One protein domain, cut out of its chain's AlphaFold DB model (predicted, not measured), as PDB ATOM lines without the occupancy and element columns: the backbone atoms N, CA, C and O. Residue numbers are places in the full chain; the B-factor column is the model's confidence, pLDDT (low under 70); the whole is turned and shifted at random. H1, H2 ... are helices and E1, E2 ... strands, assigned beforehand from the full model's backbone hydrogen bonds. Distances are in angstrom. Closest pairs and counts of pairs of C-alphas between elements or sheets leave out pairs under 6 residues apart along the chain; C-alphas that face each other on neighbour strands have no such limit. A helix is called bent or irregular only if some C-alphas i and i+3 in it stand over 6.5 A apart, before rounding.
ATOM      1  N   SER A  32     102.775  91.927  61.108       94.31
ATOM      2  CA  SER A  32     102.457  93.120  60.327       94.31
ATOM      3  C   SER A  32     101.666  92.753  59.085       94.31
ATOM      4  O   SER A  32     102.041  91.844  58.347       94.31
ATOM      5  N   ILE A  33     100.579  93.475  58.844       96.75
ATOM      6  CA  ILE A  33      99.740  93.312  57.658       96.75
ATOM      7  C   ILE A  33     100.098  94.429  56.692       96.75
ATOM      8  O   ILE A  33      99.890  95.606  56.992       96.75
ATOM      9  N   ALA A  34     100.674  94.062  55.549       97.00
ATOM     10  CA  ALA A  34     101.083  95.007  54.522       97.00
ATOM     11  C   ALA A  34      99.974  95.197  53.485       97.00
ATOM     12  O   ALA A  34      99.363  94.233  53.029       97.00
ATOM     13  N   LEU A  35      99.765  96.454  53.098       96.38
ATOM     14  CA  LEU A  35      98.829  96.907  52.074       96.38
ATOM     15  C   LEU A  35      97.429  96.268  52.194       96.38
ATOM     16  O   LEU A  35      96.946  95.691  51.215       96.38
ATOM     17  N   PRO A  36      96.767  96.366  53.367       97.06
ATOM     18  CA  PRO A  36      95.457  95.765  53.550       97.06
ATOM     19  C   PRO A  36      94.463  96.317  52.525       97.06
ATOM     20  O   PRO A  36      94.316  97.533  52.331       97.06
ATOM     21  N   SER A  37      93.779  95.390  51.870       95.94
ATOM     22  CA  SER A  37      92.786  95.648  50.842       95.94
ATOM     23  C   SER A  37      91.503  94.891  51.148       95.94
ATOM     24  O   SER A  37      91.481  93.900  51.877       95.94
ATOM     25  N   VAL A  38      90.410  95.374  50.576       95.88
ATOM     26  CA  VAL A  38      89.081  94.787  50.743       95.88
ATOM     27  C   VAL A  38      88.355  94.692  49.413       95.88
ATOM     28  O   VAL A  38      88.543  95.527  48.525       95.88
ATOM     29  N   ILE A  39      87.494  93.694  49.288       95.19
ATOM     30  CA  ILE A  39      86.531  93.564  48.202       95.19
ATOM     31  C   ILE A  39      85.192  94.072  48.724       95.19
ATOM     32  O   ILE A  39      84.670  93.544  49.702       95.19
ATOM     33  N   LEU A  40      84.640  95.086  48.057       93.31
ATOM     34  CA  LEU A  40      83.296  95.597  48.312       93.31
ATOM     35  C   LEU A  40      82.544  95.671  46.979       93.31
ATOM     36  O   LEU A  40      82.865  96.474  46.097       93.31
ATOM     37  N   GLY A  41      81.561  94.787  46.808       89.75
ATOM     38  CA  GLY A  41      80.931  94.569  45.507       89.75
ATOM     39  C   GLY A  41      81.950  94.054  44.471       89.75
ATOM     40  O   GLY A  41      82.703  93.128  44.769       89.75
ATOM     41  N   PRO A  42      82.010  94.617  43.246       90.38
ATOM     42  CA  PRO A  42      82.910  94.112  42.206       90.38
ATOM     43  C   PRO A  42      84.348  94.654  42.298       90.38
ATOM     44  O   PRO A  42      85.220  94.192  41.551       90.38
ATOM     45  N   HIS A  43      84.608  95.620  43.186       92.81
ATOM     46  CA  HIS A  43      85.849  96.391  43.228       92.81
ATOM     47  C   HIS A  43      86.734  96.024  44.422       92.81
ATOM     48  O   HIS A  43      86.252  95.605  45.473       92.81
ATOM     49  N   VAL A  44      88.040  96.235  44.245       94.38
ATOM     50  CA  VAL A  44      89.038  96.159  45.314       94.38
ATOM     51  C   VAL A  44      89.374  97.574  45.769       94.38
ATOM     52  O   VAL A  44      89.604  98.463  44.942       94.38
ATOM     53  N   HIS A  45      89.426  97.778  47.078       96.19
ATOM     54  CA  HIS A  45      89.718  99.059  47.705       96.19
ATOM     55  C   HIS A  45      90.879  98.930  48.686       96.19
ATOM     56  O   HIS A  45      91.075  97.881  49.296       96.19
ATOM     57  N   PHE A  46      91.632 100.013  48.862       97.12
ATOM     58  CA  PHE A  46      92.504 100.167  50.023       97.12
ATOM     59  C   PHE A  46      91.681 100.390  51.288       97.12
ATOM     60  O   PHE A  46      90.525 100.809  51.220       97.12
ATOM     61  N   VAL A  47      92.296 100.186  52.445       98.00
ATOM     62  CA  VAL A  47      91.672 100.472  53.736       98.00
ATOM     63  C   VAL A  47      92.162 101.815  54.281       98.00
ATOM     64  O   VAL A  47      93.355 102.121  54.220       98.00
ATOM     65  N   THR A  48      91.248 102.647  54.783       98.31
ATOM     66  CA  THR A  48      91.589 103.949  55.377       98.31
ATOM     67  C   THR A  48      92.335 103.811  56.702       98.31
ATOM     68  O   THR A  48      92.178 102.822  57.415       98.31
ATOM     69  N   GLU A  49      93.135 104.821  57.056       97.50
ATOM     70  CA  GLU A  49      93.971 104.802  58.272       97.50
ATOM     71  C   GLU A  49      93.193 104.556  59.574       97.50
ATOM     72  O   GLU A  49      93.683 103.880  60.473       97.50
ATOM     73  N   ASP A  50      91.958 105.044  59.663       97.06
ATOM     74  CA  ASP A  50      91.104 104.909  60.844       97.06
ATOM     75  C   ASP A  50      90.473 103.516  60.992       97.06
ATOM     76  O   ASP A  50      89.795 103.243  61.978       97.06
ATOM     77  N   SER A  51      90.682 102.631  60.016       97.69
ATOM     78  CA  SER A  51      90.186 101.251  60.031       97.69
ATOM     79  C   SER A  51      91.257 100.239  60.468       97.69
ATOM     80  O   SER A  51      91.067  99.039  60.289       97.69
ATOM     81  N   ALA A  52      92.375 100.693  61.047       97.75
ATOM     82  CA  ALA A  52      93.501  99.840  61.448       97.75
ATOM     83  C   ALA A  52      93.100  98.719  62.420       97.75
ATOM     84  O   ALA A  52      93.433  97.557  62.189       97.75
ATOM     85  N   ASP A  53      92.326  99.041  63.459       97.06
ATOM     86  CA  ASP A  53      91.819  98.036  64.399       97.06
ATOM     87  C   ASP A  53      90.934  96.999  63.701       97.06
ATOM     88  O   ASP A  53      91.052  95.808  63.977       97.06
ATOM     89  N   ALA A  54      90.090  97.428  62.758       96.56
ATOM     90  CA  ALA A  54      89.207  96.529  62.023       96.56
ATOM     91  C   ALA A  54      89.992  95.545  61.141       96.56
ATOM     92  O   ALA A  54      89.637  94.369  61.090       96.56
ATOM     93  N   VAL A  55      91.082  95.998  60.506       96.69
ATOM     94  CA  VAL A  55      92.009  95.116  59.775       96.69
ATOM     95  C   VAL A  55      92.582  94.064  60.718       96.69
ATOM     96  O   VAL A  55      92.483  92.872  60.448       96.69
ATOM     97  N   CYS A  56      93.131  94.481  61.858       96.81
ATOM     98  CA  CYS A  56      93.755  93.545  62.785       96.81
ATOM     99  C   CYS A  56      92.757  92.561  63.406       96.81
ATOM    100  O   CYS A  56      93.065  91.379  63.531       96.81
ATOM    101  N   MET A  57      91.554  93.015  63.758       95.81
ATOM    102  CA  MET A  57      90.501  92.135  64.270       95.81
ATOM    103  C   MET A  57      90.029  91.125  63.222       95.81
ATOM    104  O   MET A  57      89.769  89.976  63.578       95.81
ATOM    105  N   HIS A  58      89.953  91.516  61.946       94.50
ATOM    106  CA  HIS A  58      89.642  90.590  60.855       94.50
ATOM    107  C   HIS A  58      90.678  89.461  60.752       94.50
ATOM    108  O   HIS A  58      90.312  88.296  60.630       94.50
ATOM    109  N   GLU A  59      91.958  89.797  60.908       93.69
ATOM    110  CA  GLU A  59      93.080  88.849  60.916       93.69
ATOM    111  C   GLU A  59      93.193  88.038  62.231       93.69
ATOM    112  O   GLU A  59      94.146  87.284  62.430       93.69
ATOM    113  N   GLY A  60      92.238  88.185  63.157       94.94
ATOM    114  CA  GLY A  60      92.184  87.432  64.416       94.94
ATOM    115  C   GLY A  60      93.016  88.021  65.560       94.94
ATOM    116  O   GLY A  60      93.237  87.354  66.575       94.94
ATOM    117  N   PHE A  61      93.478  89.263  65.433       95.50
ATOM    118  CA  PHE A  61      94.195  89.981  66.486       95.50
ATOM    119  C   PHE A  61      93.243  90.800  67.362       95.50
ATOM    120  O   PHE A  61      92.075  91.009  67.049       95.50
ATOM    121  N   SER A  62      93.743  91.274  68.502       95.56
ATOM    122  CA  SER A  62      92.919  92.033  69.450       95.56
ATOM    123  C   SER A  62      92.742  93.499  69.058       95.56
ATOM    124  O   SER A  62      91.686  94.071  69.311       95.56
ATOM    125  N   LYS A  63      93.783  94.110  68.479       95.69
ATOM    126  CA  LYS A  63      93.828  95.520  68.077       95.69
ATOM    127  C   LYS A  63      95.038  95.803  67.189       95.69
ATOM    128  O   LYS A  63      95.951  94.973  67.098       95.69
ATOM    129  N   ALA A  64      95.068  96.989  66.604       97.19
ATOM    130  CA  ALA A  64      96.234  97.543  65.948       97.19
ATOM    131  C   ALA A  64      97.242  98.128  66.953       97.19
ATOM    132  O   ALA A  64      96.909  98.595  68.047       97.19
ATOM    133  N   GLY A  65      98.504  98.084  66.554       95.44
ATOM    134  CA  GLY A  65      99.592  98.898  67.070       95.44
ATOM    135  C   GLY A  65      99.898 100.052  66.105       95.44
ATOM    136  O   GLY A  65      99.001 100.554  65.423       95.44
ATOM    137  N   PRO A  66     101.163 100.498  66.040       95.00
ATOM    138  CA  PRO A  66     101.660 101.407  65.021       95.00
ATOM    139  C   PRO A  66     101.218 101.023  63.606       95.00
ATOM    140  O   PRO A  66     101.172  99.851  63.238       95.00
ATOM    141  N   ALA A  67     100.948 102.036  62.789       97.31
ATOM    142  CA  ALA A  67     100.662 101.874  61.374       97.31
ATOM    143  C   ALA A  67     101.499 102.854  60.554       97.31
ATOM    144  O   ALA A  67     101.755 103.991  60.964       97.31
ATOM    145  N   ARG A  68     101.900 102.425  59.361       98.06
ATOM    146  CA  ARG A  68     102.408 103.304  58.312       98.06
ATOM    147  C   ARG A  68     101.272 103.629  57.369       98.06
ATOM    148  O   ARG A  68     100.586 102.741  56.870       98.06
ATOM    149  N   THR A  69     101.106 104.915  57.101       98.12
ATOM    150  CA  THR A  69     100.049 105.429  56.236       98.12
ATOM    151  C   THR A  69     100.635 106.173  55.052       98.12
ATOM    152  O   THR A  69     101.703 106.780  55.149       98.12
ATOM    153  N   SER A  70      99.898 106.209  53.953       97.19
ATOM    154  CA  SER A  70     100.190 107.086  52.821       97.19
ATOM    155  C   SER A  70      98.891 107.574  52.197       97.19
ATOM    156  O   SER A  70      97.822 107.342  52.751       97.19
ATOM    157  N   THR A  71      98.957 108.265  51.066       97.12
ATOM    158  CA  THR A  71      97.761 108.708  50.345       97.12
ATOM    159  C   THR A  71      97.532 107.881  49.087       97.12
ATOM    160  O   THR A  71      98.473 107.337  48.501       97.12
ATOM    161  N   LEU A  72      96.283 107.843  48.617       95.00
ATOM    162  CA  LEU A  72      95.947 107.257  47.313       95.00
ATOM    163  C   LEU A  72      96.808 107.849  46.182       95.00
ATOM    164  O   LEU A  72      97.216 107.129  45.271       95.00
ATOM    165  N   HIS A  73      97.140 109.146  46.262       93.06
ATOM    166  CA  HIS A  73      98.051 109.798  45.322       93.06
ATOM    167  C   HIS A  73      99.389 109.068  45.207       93.06
ATOM    168  O   HIS A  73      99.843 108.815  44.092       93.06
ATOM    169  N   VAL A  74     100.003 108.754  46.351       91.88
ATOM    170  CA  VAL A  74     101.334 108.151  46.426       91.88
ATOM    171  C   VAL A  74     101.293 106.698  45.972       91.88
ATOM    172  O   VAL A  74     102.198 106.278  45.257       91.88
ATOM    173  N   MET A  75     100.256 105.927  46.309       89.38
ATOM    174  CA  MET A  75     100.137 104.555  45.793       89.38
ATOM    175  C   MET A  75     100.155 104.522  44.270       89.38
ATOM    176  O   MET A  75     100.840 103.686  43.686       89.38
ATOM    177  N   GLY A  76      99.455 105.470  43.640       84.50
ATOM    178  CA  GLY A  76      99.460 105.620  42.191       84.50
ATOM    179  C   GLY A  76      98.703 104.524  41.440       84.50
ATOM    180  O   GLY A  76      98.804 104.452  40.220       84.50
ATOM    181  N   LEU A  77      97.934 103.707  42.163       84.69
ATOM    182  CA  LEU A  77      97.016 102.703  41.633       84.69
ATOM    183  C   LEU A  77      95.612 103.304  41.490       84.69
ATOM    184  O   LEU A  77      95.227 104.189  42.252       84.69
ATOM    185  N   SER A  78      94.820 102.794  40.547       86.12
ATOM    186  CA  SER A  78      93.451 103.262  40.258       86.12
ATOM    187  C   SER A  78      92.394 102.825  41.288       86.12
ATOM    188  O   SER A  78      91.192 102.907  41.034       86.12
ATOM    189  N   MET A  79      92.820 102.373  42.467       91.31
ATOM    190  CA  MET A  79      91.943 101.930  43.548       91.31
ATOM    191  C   MET A  79      91.442 103.116  44.372       91.31
ATOM    192  O   MET A  79      92.164 104.078  44.630       91.31
ATOM    193  N   SER A  80      90.195 103.021  44.832       96.00
ATOM    194  CA  SER A  80      89.670 103.904  45.883       96.00
ATOM    195  C   SER A  80      89.980 103.315  47.263       96.00
ATOM    196  O   SER A  80      90.427 102.173  47.356       96.00
ATOM    197  N   ALA A  81      89.709 104.052  48.334       97.50
ATOM    198  CA  ALA A  81      89.767 103.528  49.696       97.50
ATOM    199  C   ALA A  81      88.359 103.260  50.243       97.50
ATOM    200  O   ALA A  81      87.394 103.875  49.785       97.50
ATOM    201  N   VAL A  82      88.243 102.389  51.239       97.62
ATOM    202  CA  VAL A  82      87.030 102.211  52.035       97.62
ATOM    203  C   VAL A  82      87.318 102.499  53.502       97.62
ATOM    204  O   VAL A  82      88.358 102.098  54.032       97.62
ATOM    205  N   ARG A  83      86.362 103.147  54.163       97.06
ATOM    206  CA  ARG A  83      86.270 103.153  55.621       97.06
ATOM    207  C   ARG A  83      85.463 101.944  56.061       97.06
ATOM    208  O   ARG A  83      84.266 101.881  55.790       97.06
ATOM    209  N   VAL A  84      86.102 100.992  56.733       94.44
ATOM    210  CA  VAL A  84      85.490  99.691  57.053       94.44
ATOM    211  C   VAL A  84      84.266  99.850  57.957       94.44
ATOM    212  O   VAL A  84      83.255  99.198  57.727       94.44
ATOM    213  N   SER A  85      84.315 100.758  58.933       91.19
ATOM    214  CA  SER A  85      83.235 100.955  59.914       91.19
ATOM    215  C   SER A  85      81.920 101.471  59.323       91.19
ATOM    216  O   SER A  85      80.862 101.248  59.903       91.19
ATOM    217  N   THR A  86      81.971 102.165  58.184       93.62
ATOM    218  CA  THR A  86      80.795 102.782  57.546       93.62
ATOM    219  C   THR A  86      80.549 102.287  56.126       93.62
ATOM    220  O   THR A  86      79.578 102.704  55.499       93.62
ATOM    221  N   LEU A  87      81.443 101.447  55.595       93.00
ATOM    222  CA  LEU A  87      81.492 101.030  54.190       93.00
ATOM    223  C   LEU A  87      81.553 102.209  53.198       93.00
ATOM    224  O   LEU A  87      81.244 102.068  52.013       93.00
ATOM    225  N   GLN A  88      81.972 103.392  53.659       95.56
ATOM    226  CA  GLN A  88      82.089 104.575  52.813       95.56
ATOM    227  C   GLN A  88      83.276 104.430  51.858       95.56
ATOM    228  O   GLN A  88      84.412 104.263  52.298       95.56
ATOM    229  N   ILE A  89      83.030 104.585  50.554       97.12
ATOM    230  CA  ILE A  89      84.081 104.615  49.529       97.12
ATOM    231  C   ILE A  89      84.610 106.044  49.365       97.12
ATOM    232  O   ILE A  89      83.866 106.956  48.999       97.12
ATOM    233  N   LEU A  90      85.915 106.226  49.559       97.75
ATOM    234  CA  LEU A  90      86.621 107.496  49.415       97.75
ATOM    235  C   LEU A  90      87.557 107.469  48.204       97.75
ATOM    236  O   LEU A  90      88.400 106.590  48.047       97.75
ATOM    237  N   ARG A  91      87.392 108.470  47.341       97.38
ATOM    238  CA  ARG A  91      88.115 108.643  46.072       97.38
ATOM    239  C   ARG A  91      89.123 109.802  46.024       97.38
ATOM    240  O   ARG A  91      89.999 109.739  45.163       97.38
ATOM    241  N   PRO A  92      89.046 110.863  46.861       97.31
ATOM    242  CA  PRO A  92      90.014 111.957  46.788       97.31
ATOM    243  C   PRO A  92      91.456 111.457  46.889       97.31
ATOM    244  O   PRO A  92      91.768 110.644  47.758       97.31
ATOM    245  N   ARG A  93      92.361 111.974  46.049       95.19
ATOM    246  CA  ARG A  93      93.774 111.545  46.035       95.19
ATOM    247  C   ARG A  93      94.504 111.806  47.361       95.19
ATOM    248  O   ARG A  93      95.494 111.138  47.636       95.19
ATOM    249  N   SER A  94      94.011 112.741  48.174       97.25
ATOM    250  CA  SER A  94      94.500 113.047  49.525       97.25
ATOM    251  C   SER A  94      94.048 112.048  50.596       97.25
ATOM    252  O   SER A  94      94.524 112.130  51.724       97.25
ATOM    253  N   THR A  95      93.145 111.116  50.269       98.31
ATOM    254  CA  THR A  95      92.650 110.111  51.218       98.31
ATOM    255  C   THR A  95      93.813 109.291  51.750       98.31
ATOM    256  O   THR A  95      94.555 108.694  50.963       98.31
ATOM    257  N   LYS A  96      93.954 109.264  53.077       98.31
ATOM    258  CA  LYS A  96      94.963 108.469  53.761       98.31
ATOM    259  C   LYS A  96      94.522 107.018  53.903       98.31
ATOM    260  O   LYS A  96      93.380 106.731  54.265       98.31
ATOM    261  N   ILE A  97      95.452 106.123  53.627       98.25
ATOM    262  CA  ILE A  97      95.275 104.677  53.652       98.25
ATOM    263  C   ILE A  97      96.367 104.027  54.492       98.25
ATOM    264  O   ILE A  97      97.446 104.600  54.674       98.25
ATOM    265  N   ILE A  98      96.101 102.812  54.948       98.38
ATOM    266  CA  ILE A  98      97.088 101.963  55.609       98.38
ATOM    267  C   ILE A  98      98.001 101.356  54.541       98.38
ATOM    268  O   ILE A  98      97.533 100.744  53.584       98.38
ATOM    269  N   VAL A  99      99.311 101.524  54.712       97.44
ATOM    270  CA  VAL A  99     100.345 100.855  53.906       97.44
ATOM    271  C   VAL A  99     100.892  99.638  54.636       97.44
ATOM    272  O   VAL A  99     101.161  98.625  54.006       97.44
ATOM    273  N   ALA A 100     101.014  99.709  55.957       98.06
ATOM    274  CA  ALA A 100     101.200  98.542  56.803       98.06
ATOM    275  C   ALA A 100     100.694  98.844  58.211       98.06
ATOM    276  O   ALA A 100     100.709  99.998  58.642       98.06
ATOM    277  N   VAL A 101     100.260  97.819  58.931       98.06
ATOM    278  CA  VAL A 101      99.807  97.938  60.319       98.06
ATOM    279  C   VAL A 101     100.357  96.787  61.144       98.06
ATOM    280  O   VAL A 101     100.341  95.639  60.705       98.06
ATOM    281  N   GLU A 102     100.858  97.105  62.333       97.31
ATOM    282  CA  GLU A 102     101.200  96.109  63.339       97.31
ATOM    283  C   GLU A 102      99.913  95.601  64.001       97.31
ATOM    284  O   GLU A 102      99.119  96.400  64.488       97.31
ATOM    285  N   CYS A 103      99.707  94.289  64.064       96.56
ATOM    286  CA  CYS A 103      98.558  93.687  64.729       96.56
ATOM    287  C   CYS A 103      98.982  92.945  65.998       96.56
ATOM    288  O   CYS A 103      99.935  92.162  66.008       96.56
ATOM    289  N   LEU A 104      98.266  93.210  67.094       95.06
ATOM    290  CA  LEU A 104      98.659  92.819  68.444       95.06
ATOM    291  C   LEU A 104      97.720  91.763  69.016       95.06
ATOM    292  O   LEU A 104      96.494  91.932  69.039       95.06
ATOM    293  N   LYS A 105      98.290  90.687  69.562       94.44
ATOM    294  CA  LYS A 105      97.532  89.733  70.381       94.44
ATOM    295  C   LYS A 105      97.057  90.396  71.676       94.44
ATOM    296  O   LYS A 105      97.604  91.411  72.108       94.44
ATOM    297  N   ALA A 106      96.050  89.807  72.319       93.06
ATOM    298  CA  ALA A 106      95.556  90.309  73.599       93.06
ATOM    299  C   ALA A 106      96.699  90.379  74.629       93.06
ATOM    300  O   ALA A 106      97.431  89.412  74.827       93.06
ATOM    301  N   GLY A 107      96.874  91.547  75.253       91.00
ATOM    302  CA  GLY A 107      97.947  91.800  76.221       91.00
ATOM    303  C   GLY A 107      99.338  92.054  75.619       91.00
ATOM    304  O   GLY A 107     100.251  92.413  76.362       91.00
ATOM    305  N   GLN A 108      99.518  91.931  74.299       91.69
ATOM    306  CA  GLN A 108     100.785  92.240  73.637       91.69
ATOM    307  C   GLN A 108     101.019  93.755  73.585       91.69
ATOM    308  O   GLN A 108     100.113  94.541  73.295       91.69
ATOM    309  N   LYS A 109     102.259  94.170  73.859       92.44
ATOM    310  CA  LYS A 109     102.694  95.560  73.690       92.44
ATOM    311  C   LYS A 109     103.100  95.810  72.241       92.44
ATOM    312  O   LYS A 109     103.705  94.944  71.619       92.44
ATOM    313  N   ALA A 110     102.779  97.007  71.757       93.88
ATOM    314  CA  ALA A 110     103.240  97.499  70.469       93.88
ATOM    315  C   ALA A 110     104.763  97.566  70.409       93.88
ATOM    316  O   ALA A 110     105.422  97.865  71.415       93.88
ATOM    317  N   CYS A 111     105.302  97.358  69.219       93.69
ATOM    318  CA  CYS A 111     106.723  97.489  69.001       93.69
ATOM    319  C   CYS A 111     107.140  98.950  68.919       93.69
ATOM    320  O   CYS A 111     106.468  99.799  68.336       93.69
ATOM    321  N   SER A 112     108.268  99.241  69.553       93.62
ATOM    322  CA  SER A 112     108.926 100.539  69.457       93.62
ATOM    323  C   SER A 112     110.013 100.473  68.395       93.62
ATOM    324  O   SER A 112     110.485  99.386  68.063       93.62
ATOM    325  N   ALA A 113     110.394 101.632  67.861       94.38
ATOM    326  CA  ALA A 113     111.523 101.703  66.949       94.38
ATOM    327  C   ALA A 113     112.816 101.300  67.673       94.38
ATOM    328  O   ALA A 113     113.042 101.717  68.812       94.38
ATOM    329  N   ASP A 114     113.646 100.501  67.012       92.56
ATOM    330  CA  ASP A 114     115.007 100.224  67.457       92.56
ATOM    331  C   ASP A 114     115.943 101.418  67.180       92.56
ATOM    332  O   ASP A 114     115.534 102.480  66.697       92.56
ATOM    333  N   LYS A 115     117.232 101.250  67.494       95.44
ATOM    334  CA  LYS A 115     118.269 102.271  67.275       95.44
ATOM    335  C   LYS A 115     118.427 102.692  65.809       95.44
ATOM    336  O   LYS A 115     118.934 103.779  65.546       95.44
ATOM    337  N   ASP A 116     118.012 101.836  64.881       95.19
ATOM    338  CA  ASP A 116     118.111 102.035  63.439       95.19
ATOM    339  C   ASP A 116     116.782 102.557  62.854       95.19
ATOM    340  O   ASP A 116     116.643 102.679  61.635       95.19
ATOM    341  N   GLY A 117     115.806 102.891  63.711       95.75
ATOM    342  CA  GLY A 117     114.496 103.415  63.330       95.75
ATOM    343  C   GLY A 117     113.512 102.345  62.856       95.75
ATOM    344  O   GLY A 117     112.405 102.689  62.423       95.75
ATOM    345  N   SER A 118     113.888 101.066  62.920       95.69
ATOM    346  CA  SER A 118     113.055  99.969  62.439       95.69
ATOM    347  C   SER A 118     112.020  99.561  63.485       95.69
ATOM    348  O   SER A 118     112.311  99.469  64.673       95.69
ATOM    349  N   VAL A 119     110.791  99.301  63.042       95.25
ATOM    350  CA  VAL A 119     109.669  98.850  63.875       95.25
ATOM    351  C   VAL A 119     109.215  97.486  63.378       95.25
ATOM    352  O   VAL A 119     108.881  97.331  62.205       95.25
ATOM    353  N   GLY A 120     109.161  96.505  64.274       93.50
ATOM    354  CA  GLY A 120     108.697  95.155  63.970       93.50
ATOM    355  C   GLY A 120     109.758  94.089  64.241       93.50
ATOM    356  O   GLY A 120     110.646  94.294  65.068       93.50
ATOM    357  N   TYR A 121     109.645  92.933  63.585       92.56
ATOM    358  CA  TYR A 121     110.402  91.729  63.942       92.56
ATOM    359  C   TYR A 121     111.445  91.344  62.891       92.56
ATOM    360  O   TYR A 121     111.120  91.208  61.715       92.56
ATOM    361  N   HIS A 122     112.686  91.086  63.316       93.56
ATOM    362  CA  HIS A 122     113.769  90.562  62.464       93.56
ATOM    363  C   HIS A 122     114.054  91.357  61.179       93.56
ATOM    364  O   HIS A 122     114.459  90.784  60.169       93.56
ATOM    365  N   ASN A 123     113.888  92.677  61.211       95.00
ATOM    366  CA  ASN A 123     114.363  93.518  60.117       95.00
ATOM    367  C   ASN A 123     115.895  93.653  60.179       95.00
ATOM    368  O   ASN A 123     116.475  93.726  61.263       95.00
ATOM    369  N   LYS A 124     116.546  93.707  59.019       96.62
ATOM    370  CA  LYS A 124     117.968  94.029  58.857       96.62
ATOM    371  C   LYS A 124     118.091  95.300  58.030       96.62
ATOM    372  O   LYS A 124     117.411  95.423  57.019       96.62
ATOM    373  N   GLY A 125     118.979  96.202  58.440       97.00
ATOM    374  CA  GLY A 125     119.084  97.550  57.876       97.00
ATOM    375  C   GLY A 125     118.240  98.558  58.659       97.00
ATOM    376  O   GLY A 125     117.918  98.327  59.827       97.00
ATOM    377  N   ARG A 126     117.927  99.702  58.051       98.00
ATOM    378  CA  ARG A 126     117.386 100.883  58.745       98.00
ATOM    379  C   ARG A 126     115.956 101.208  58.335       98.00
ATOM    380  O   ARG A 126     115.543 100.950  57.207       98.00
ATOM    381  N   ASN A 127     115.231 101.860  59.244       97.94
ATOM    382  CA  ASN A 127     113.904 102.447  59.016       97.94
ATOM    383  C   ASN A 127     112.847 101.489  58.442       97.94
ATOM    384  O   ASN A 127     111.878 101.930  57.816       97.94
ATOM    385  N   ASN A 128     113.000 100.185  58.647       97.75
ATOM    386  CA  ASN A 128     112.029  99.223  58.152       97.75
ATOM    387  C   ASN A 128     110.780  99.229  59.036       97.75
ATOM    388  O   ASN A 128     110.851  99.416  60.249       97.75
ATOM    389  N   PHE A 129     109.620  98.986  58.448       97.94
ATOM    390  CA  PHE A 129     108.393  98.737  59.186       97.94
ATOM    391  C   PHE A 129     107.837  97.380  58.782       97.94
ATOM    392  O   PHE A 129     107.496  97.189  57.622       97.94
ATOM    393  N   GLY A 130     107.698  96.464  59.733       96.31
ATOM    394  CA  GLY A 130     107.103  95.151  59.514       96.31
ATOM    395  C   GLY A 130     108.039  94.010  59.879       96.31
ATOM    396  O   GLY A 130     108.720  94.100  60.902       96.31
ATOM    397  N   THR A 131     108.052  92.918  59.114       95.69
ATOM    398  CA  THR A 131     108.788  91.708  59.518       95.69
ATOM    399  C   THR A 131     109.750  91.182  58.462       95.69
ATOM    400  O   THR A 131     109.432  91.147  57.280       95.69
ATOM    401  N   MET A 132     110.925  90.723  58.898       96.31
ATOM    402  CA  MET A 132     111.910  90.022  58.064       96.31
ATOM    403  C   MET A 132     112.377  90.786  56.813       96.31
ATOM    404  O   MET A 132     112.782  90.163  55.835       96.31
ATOM    405  N   ASN A 133     112.346  92.119  56.825       97.75
ATOM    406  CA  ASN A 133     112.875  92.898  55.706       97.75
ATOM    407  C   ASN A 133     114.410  92.928  55.736       97.75
ATOM    408  O   ASN A 133     115.004  93.005  56.812       97.75
ATOM    409  N   ASP A 134     115.047  92.898  54.568       98.44
ATOM    410  CA  ASP A 134     116.504  92.952  54.398       98.44
ATOM    411  C   ASP A 134     116.891  94.133  53.492       98.44
ATOM    412  O   ASP A 134     116.766  94.081  52.265       98.44
ATOM    413  N   GLY A 135     117.310  95.239  54.108       98.31
ATOM    414  CA  GLY A 135     117.658  96.493  53.442       98.31
ATOM    415  C   GLY A 135     117.080  97.711  54.165       98.31
ATOM    416  O   GLY A 135     116.879  97.670  55.373       98.31
ATOM    417  N   ASP A 136     116.820  98.805  53.450       98.56
ATOM    418  CA  ASP A 136     116.478 100.094  54.072       98.56
ATOM    419  C   ASP A 136     115.097 100.616  53.637       98.56
ATOM    420  O   ASP A 136     114.736 100.556  52.460       98.56
ATOM    421  N   ASP A 137     114.358 101.222  54.569       98.50
ATOM    422  CA  ASP A 137     113.085 101.927  54.340       98.50
ATOM    423  C   ASP A 137     111.951 101.056  53.749       98.50
ATOM    424  O   ASP A 137     111.013 101.573  53.129       98.50
ATOM    425  N   ASN A 138     112.001  99.733  53.927       98.44
ATOM    426  CA  ASN A 138     110.931  98.841  53.477       98.44
ATOM    427  C   ASN A 138     109.729  98.879  54.440       98.44
ATOM    428  O   ASN A 138     109.883  99.018  55.653       98.44
ATOM    429  N   ILE A 139     108.516  98.757  53.901       98.19
ATOM    430  CA  ILE A 139     107.253  98.778  54.645       98.19
ATOM    431  C   ILE A 139     106.442  97.533  54.291       98.19
ATOM    432  O   ILE A 139     105.713  97.508  53.302       98.19
ATOM    433  N   GLY A 140     106.496  96.529  55.150       96.94
ATOM    434  CA  GLY A 140     105.773  95.284  54.987       96.94
ATOM    435  C   GLY A 140     106.613  94.086  55.394       96.94
ATOM    436  O   GLY A 140     107.254  94.139  56.446       96.94
ATOM    437  N   ASN A 141     106.559  92.989  54.639       97.56
ATOM    438  CA  ASN A 141     107.159  91.732  55.081       97.56
ATOM    439  C   ASN A 141     108.052  91.067  54.036       97.56
ATOM    440  O   ASN A 141     107.654  90.896  52.883       97.56
ATOM    441  N   SER A 142     109.212  90.582  54.478       97.88
ATOM    442  CA  SER A 142     110.160  89.817  53.657       97.88
ATOM    443  C   SER A 142     110.594  90.545  52.380       97.88
ATOM    444  O   SER A 142     110.901  89.909  51.369       97.88
ATOM    445  N   ASP A 143     110.597  91.876  52.399       98.25
ATOM    446  CA  ASP A 143     111.103  92.676  51.294       98.25
ATOM    447  C   ASP A 143     112.637  92.743  51.350       98.25
ATOM    448  O   ASP A 143     113.230  92.891  52.419       98.25
ATOM    449  N   VAL A 144     113.286  92.673  50.190       98.62
ATOM    450  CA  VAL A 144     114.739  92.781  50.030       98.62
ATOM    451  C   VAL A 144     115.071  93.981  49.146       98.62
ATOM    452  O   VAL A 144     114.600  94.086  48.011       98.62
ATOM    453  N   GLY A 145     115.926  94.876  49.635       98.19
ATOM    454  CA  GLY A 145     116.347  96.084  48.926       98.19
ATOM    455  C   GLY A 145     115.853  97.363  49.595       98.19
ATOM    456  O   GLY A 145     115.982  97.505  50.808       98.19
ATOM    457  N   HIS A 146     115.356  98.329  48.820       98.25
ATOM    458  CA  HIS A 146     115.095  99.677  49.334       98.25
ATOM    459  C   HIS A 146     113.698 100.207  49.008       98.25
ATOM    460  O   HIS A 146     113.254 100.160  47.859       98.25
ATOM    461  N   ALA A 147     113.040 100.805  50.001       97.00
ATOM    462  CA  ALA A 147     111.772 101.520  49.840       97.00
ATOM    463  C   ALA A 147     110.632 100.690  49.210       97.00
ATOM    464  O   ALA A 147     109.751 101.249  48.545       97.00
ATOM    465  N   ASN A 148     110.639  99.367  49.388       97.06
ATOM    466  CA  ASN A 148     109.552  98.499  48.939       97.06
ATOM    467  C   ASN A 148     108.408  98.501  49.951       97.06
ATOM    468  O   ASN A 148     108.653  98.491  51.152       97.06
ATOM    469  N   TRP A 149     107.168  98.534  49.471       96.06
ATOM    470  CA  TRP A 149     105.955  98.456  50.274       96.06
ATOM    471  C   TRP A 149     105.135  97.232  49.858       96.06
ATOM    472  O   TRP A 149     104.747  97.130  48.691       96.06
ATOM    473  N   GLY A 150     104.812  96.352  50.801       95.75
ATOM    474  CA  GLY A 150     104.013  95.152  50.563       95.75
ATOM    475  C   GLY A 150     104.691  93.890  51.081       95.75
ATOM    476  O   GLY A 150     105.118  93.867  52.223       95.75
ATOM    477  N   ASN A 151     104.716  92.810  50.301       96.62
ATOM    478  CA  ASN A 151     105.328  91.559  50.759       96.62
ATOM    479  C   ASN A 151     106.201  90.924  49.678       96.62
ATOM    480  O   ASN A 151     105.782  90.860  48.521       96.62
ATOM    481  N   ASN A 152     107.329  90.336  50.073       96.94
ATOM    482  CA  ASN A 152     108.216  89.539  49.217       96.94
ATOM    483  C   ASN A 152     108.707  90.278  47.960       96.94
ATOM    484  O   ASN A 152     108.877  89.666  46.901       96.94
ATOM    485  N   ASN A 153     108.883  91.594  48.022       96.19
ATOM    486  CA  ASN A 153     109.450  92.344  46.911       96.19
ATOM    487  C   ASN A 153     110.976  92.306  46.968       96.19
ATOM    488  O   ASN A 153     111.566  92.454  48.029       96.19
ATOM    489  N   ILE A 154     111.625  92.176  45.817       97.31
ATOM    490  CA  ILE A 154     113.081  92.221  45.681       97.31
ATOM    491  C   ILE A 154     113.435  93.338  44.702       97.31
ATOM    492  O   ILE A 154     113.139  93.239  43.511       97.31
ATOM    493  N   GLY A 155     114.091  94.392  45.182       96.19
ATOM    494  CA  GLY A 155     114.513  95.532  44.367       96.19
ATOM    495  C   GLY A 155     114.252  96.869  45.048       96.19
ATOM    496  O   GLY A 155     114.468  97.007  46.251       96.19
ATOM    497  N   VAL A 156     113.829  97.869  44.271       95.44
ATOM    498  CA  VAL A 156     113.655  99.244  44.760       95.44
ATOM    499  C   VAL A 156     112.278  99.810  44.435       95.44
ATOM    500  O   VAL A 156     111.864  99.847  43.271       95.44
ATOM    501  N   GLY A 157     111.610 100.348  45.458       93.94
ATOM    502  CA  GLY A 157     110.435 101.207  45.314       93.94
ATOM    503  C   GLY A 157     109.135 100.495  44.938       93.94
ATOM    504  O   GLY A 157     108.160 101.182  44.602       93.94
ATOM    505  N   ASN A 158     109.108  99.158  44.942       93.56
ATOM    506  CA  ASN A 158     107.927  98.365  44.594       93.56
ATOM    507  C   ASN A 158     106.796  98.631  45.594       93.56
ATOM    508  O   ASN A 158     107.059  98.820  46.770       93.56
ATOM    509  N   ARG A 159     105.538  98.692  45.148       92.75
ATOM    510  CA  ARG A 159     104.370  98.949  46.019       92.75
ATOM    511  C   ARG A 159     103.280  97.896  45.803       92.75
ATOM    512  O   ARG A 159     102.136  98.235  45.499       92.75
ATOM    513  N   CYS A 160     103.687  96.630  45.855       91.00
ATOM    514  CA  CYS A 160     102.877  95.444  45.568       91.00
ATOM    515  C   CYS A 160     103.398  94.220  46.332       91.00
ATOM    516  O   CYS A 160     104.076  94.349  47.343       91.00
ATOM    517  N   PHE A 161     103.056  93.024  45.859       93.12
ATOM    518  CA  PHE A 161     103.486  91.756  46.411       93.12
ATOM    519  C   PHE A 161     104.299  90.974  45.375       93.12
ATOM    520  O   PHE A 161     103.951  90.974  44.197       93.12
ATOM    521  N   ASN A 162     105.322  90.243  45.821       93.50
ATOM    522  CA  ASN A 162     106.099  89.277  45.034       93.50
ATOM    523  C   ASN A 162     106.751  89.853  43.760       93.50
ATOM    524  O   ASN A 162     106.919  89.140  42.766       93.50
ATOM    525  N   LYS A 163     107.104  91.143  43.753       91.88
ATOM    526  CA  LYS A 163     107.733  91.784  42.595       91.88
ATOM    527  C   LYS A 163     109.253  91.660  42.660       91.88
ATOM    528  O   LYS A 163     109.856  91.997  43.670       91.88
ATOM    529  N   THR A 164     109.874  91.294  41.542       93.12
ATOM    530  CA  THR A 164     111.333  91.344  41.372       93.12
ATOM    531  C   THR A 164     111.728  92.448  40.394       93.12
ATOM    532  O   THR A 164     111.097  92.623  39.347       93.12
ATOM    533  N   GLY A 165     112.800  93.168  40.720       91.12
ATOM    534  CA  GLY A 165     113.329  94.292  39.955       91.12
ATOM    535  C   GLY A 165     112.962  95.646  40.561       91.12
ATOM    536  O   GLY A 165     112.304  95.743  41.593       91.12
ATOM    537  N   ASN A 166     113.409  96.716  39.907       90.50
ATOM    538  CA  ASN A 166     113.158  98.083  40.359       90.50
ATOM    539  C   ASN A 166     111.920  98.651  39.677       90.50
ATOM    540  O   ASN A 166     111.716  98.438  38.478       90.50
ATOM    541  N   ARG A 167     111.147  99.436  40.422       82.75
ATOM    542  CA  ARG A 167     109.986 100.142  39.890       82.75
ATOM    543  C   ARG A 167     110.414 101.160  38.832       82.75
ATOM    544  O   ARG A 167     111.148 102.097  39.140       82.75
ATOM    545  N   LYS A 168     109.926 101.005  37.599       78.25
ATOM    546  CA  LYS A 168     110.188 101.945  36.494       78.25
ATOM    547  C   LYS A 168     109.055 102.948  36.318       78.25
ATOM    548  O   LYS A 168     109.303 104.083  35.923       78.25
ATOM    549  N   VAL A 169     107.820 102.552  36.635       73.88
ATOM    550  CA  VAL A 169     106.645 103.438  36.608       73.88
ATOM    551  C   VAL A 169     105.815 103.349  37.885       73.88
ATOM    552  O   VAL A 169     105.885 102.401  38.664       73.88
ATOM    553  N   ILE A 170     104.983 104.363  38.112       66.81
ATOM    554  CA  ILE A 170     104.195 104.498  39.340       66.81
ATOM    555  C   ILE A 170     103.173 103.346  39.525       66.81
ATOM    556  O   ILE A 170     102.827 103.040  40.657       66.81
ATOM    557  N   SER A 171     102.731 102.639  38.483       61.38
ATOM    558  CA  SER A 171     101.660 101.632  38.598       61.38
ATOM    559  C   SER A 171     101.987 100.322  37.871       61.38
ATOM    560  O   SER A 171     101.293  99.950  36.931       61.38
ATOM    561  N   GLU A 172     103.041  99.613  38.281       69.50
ATOM    562  CA  GLU A 172     103.350  98.274  37.728       69.50
ATOM    563  C   GLU A 172     102.593  97.125  38.405       69.50
ATOM    564  O   GLU A 172     102.653  95.988  37.945       69.50
ATOM    565  N   CYS A 173     101.918  97.407  39.512       77.38
ATOM    566  CA  CYS A 173     101.267  96.396  40.328       77.38
ATOM    567  C   CYS A 173      99.895  96.028  39.752       77.38
ATOM    568  O   CYS A 173      99.133  96.909  39.342       77.38
ATOM    569  N   SER A 174      99.551  94.739  39.745       78.12
ATOM    570  CA  SER A 174      98.273  94.290  39.191       78.12
ATOM    571  C   SER A 174      97.157  94.387  40.231       78.12
ATOM    572  O   SER A 174      97.283  93.881  41.344       78.12
ATOM    573  N   LEU A 175      96.007  94.959  39.854       81.75
ATOM    574  CA  LEU A 175      94.790  94.923  40.685       81.75
ATOM    575  C   LEU A 175      94.391  93.488  41.071       81.75
ATOM    576  O   LEU A 175      93.799  93.268  42.128       81.75
ATOM    577  N   LEU A 176      94.722  92.509  40.222       85.12
ATOM    578  CA  LEU A 176      94.449  91.099  40.473       85.12
ATOM    579  C   LEU A 176      95.227  90.569  41.686       85.12
ATOM    580  O   LEU A 176      94.702  89.749  42.434       85.12
ATOM    581  N   GLU A 177      96.446  91.062  41.913       86.94
ATOM    582  CA  GLU A 177      97.255  90.672  43.072       86.94
ATOM    583  C   GLU A 177      96.629  91.189  44.363       86.94
ATOM    584  O   GLU A 177      96.444  90.420  45.301       86.94
ATOM    585  N   PHE A 178      96.202  92.455  44.392       91.56
ATOM    586  CA  PHE A 178      95.488  93.007  45.545       91.56
ATOM    587  C   PHE A 178      94.193  92.261  45.841       91.56
ATOM    588  O   PHE A 178      93.851  92.092  47.008       91.56
ATOM    589  N   ARG A 179      93.484  91.791  44.808       92.00
ATOM    590  CA  ARG A 179      92.268  90.988  44.974       92.00
ATOM    591  C   ARG A 179      92.540  89.659  45.678       92.00
ATOM    592  O   ARG A 179      91.702  89.218  46.451       92.00
ATOM    593  N   LYS A 180      93.689  89.028  45.417       90.88
ATOM    594  CA  LYS A 180      94.059  87.722  45.988       90.88
ATOM    595  C   LYS A 180      94.201  87.760  47.512       90.88
ATOM    596  O   LYS A 180      93.912  86.763  48.163       90.88
ATOM    597  N   TYR A 181      94.653  88.890  48.049       89.81
ATOM    598  CA  TYR A 181      94.896  89.090  49.482       89.81
ATOM    599  C   TYR A 181      93.810  89.932  50.164       89.81
ATOM    600  O   TYR A 181      93.922  90.224  51.348       89.81
ATOM    601  N   ALA A 182      92.784  90.355  49.423       93.81
ATOM    602  CA  ALA A 182      91.767  91.250  49.944       93.81
ATOM    603  C   ALA A 182      90.726  90.508  50.787       93.81
ATOM    604  O   ALA A 182      90.202  89.466  50.389       93.81
ATOM    605  N   TRP A 183      90.344  91.125  51.898       93.56
ATOM    606  CA  TRP A 183      89.209  90.701  52.707       93.56
ATOM    607  C   TRP A 183      87.885  90.997  51.990       93.56
ATOM    608  O   TRP A 183      87.626  92.123  51.570       93.56
ATOM    609  N   VAL A 184      87.007  90.001  51.866       92.62
ATOM    610  CA  VAL A 184      85.638  90.201  51.369       92.62
ATOM    611  C   VAL A 184      84.749  90.815  52.456       92.62
ATOM    612  O   VAL A 184      84.429  90.166  53.452       92.62
ATOM    613  N   LEU A 185      84.331  92.066  52.253       86.38
ATOM    614  CA  LEU A 185      83.367  92.747  53.114       86.38
ATOM    615  C   LEU A 185      81.939  92.409  52.674       86.38
ATOM    616  O   LEU A 185      81.375  93.066  51.794       86.38
TER     617      LEU A 185
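What this domain is: This is residues 32 to 185 of the 195 residues of an uncharacterized protein of Auxenochlorella protothecoides (UniProt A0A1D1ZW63). Residues 119 to 161 wind in stacked turns, a small solenoid with two flat sheets on its two sides, and the longer of these packs on a bent three-stranded sheet whose other face is covered by H1. Beyond that, away from the solenoid, lies a curled four-stranded sheet with H3 across its E2 and E3. The printed part has 154 residues with three named helices and fifteen named strands, in the order E1 E2 E3 H1 E4 H2 E5 E6 E7, E8 to E15, H3. The sheets run E8 E9 E11 E13 E15 and E10 E12 E14, both parallel, E1 E7 E4, antiparallel, and E2 E3 E5 E6, mixed. The class is mixed, helices and strands; the whole is compact, with a radius of gyration of the C-alphas of 14.6 A and spans of 42 by 41 by 26 A.

Where its parts are: E1, residues 32 to 34, begins at C-alpha 32 (102.457, 93.120, 60.327). E2 is 37 to 40, E3 43 to 47 and H1 49 to 58, 15.1 A long and irregular, with C-alphas 50 and 53 7.8 A apart. E4, 63 to 71, spans 22.4 A and bends by 72 degrees at residue 66; H2 is 72 to 75, E5 81 to 83 and E6 88 to 90. E7, 96 to 104, spans 21.8 A and bends by 66 degrees at residue 99. Eight three-residue strands follow: E8 119 to 121, E9 129 to 131, E10 134 to 136, E11 139 to 141, E12 144 to 146, E13 149 to 151, E14 154 to 156 and E15 159 to 161. H3, 175 to 180, ends at C-alpha 180 (94.059, 87.722, 45.988).

How they stand to each other: E7 is antiparallel to E1, with N 33 and O 101 2.9 A apart, and to E4, with N 68 and O 100 2.8 A apart. This sheet and E8 E9 E11 E13 E15 form a sandwich, two sheets face to face, with strands at 51 degrees; the C-alphas of Ala 34 and Gly 140 are the closest of E1 and E11, 4.7 A. With H1 on one face it makes two layers, helix and sheet; the closest C-alphas of H1 and E4 are Asp 53 and Ala 64, 4.7 A. H2 only grazes it. E2 and E3 form a hairpin, with N 38 and O 45 2.9 A apart; E3 and E5 are parallel, with N 82 and O 46 2.8 A apart; E5 and E6 form a hairpin, with N 81 and O 90 2.9 A apart. H3 is on this sheet at a height of 8.6 A; Ser 37 and Phe 178 hold the closest C-alphas of E2 and H3, 6.5 A. Of the parallel neighbours, E9 and E11 have N 140 and O 129 within hydrogen-bond range at 2.7 A, and E12 and E14 have N 155 and O 144 within hydrogen-bond range at 2.9 A. Every O i to N i+4 pair is within hydrogen-bond range in H3 and 4 of 6 in H1; H2 is too short for one.

The domain as a whole: The C-alphas farthest apart, of Pro 42 and Lys 115, are 44.1 A apart. The printed part has no cut; its long links are E7 to E8 and E15 to H3. The mean pLDDT of the printed part is 93.9, and residues 170 to 172 are under 70.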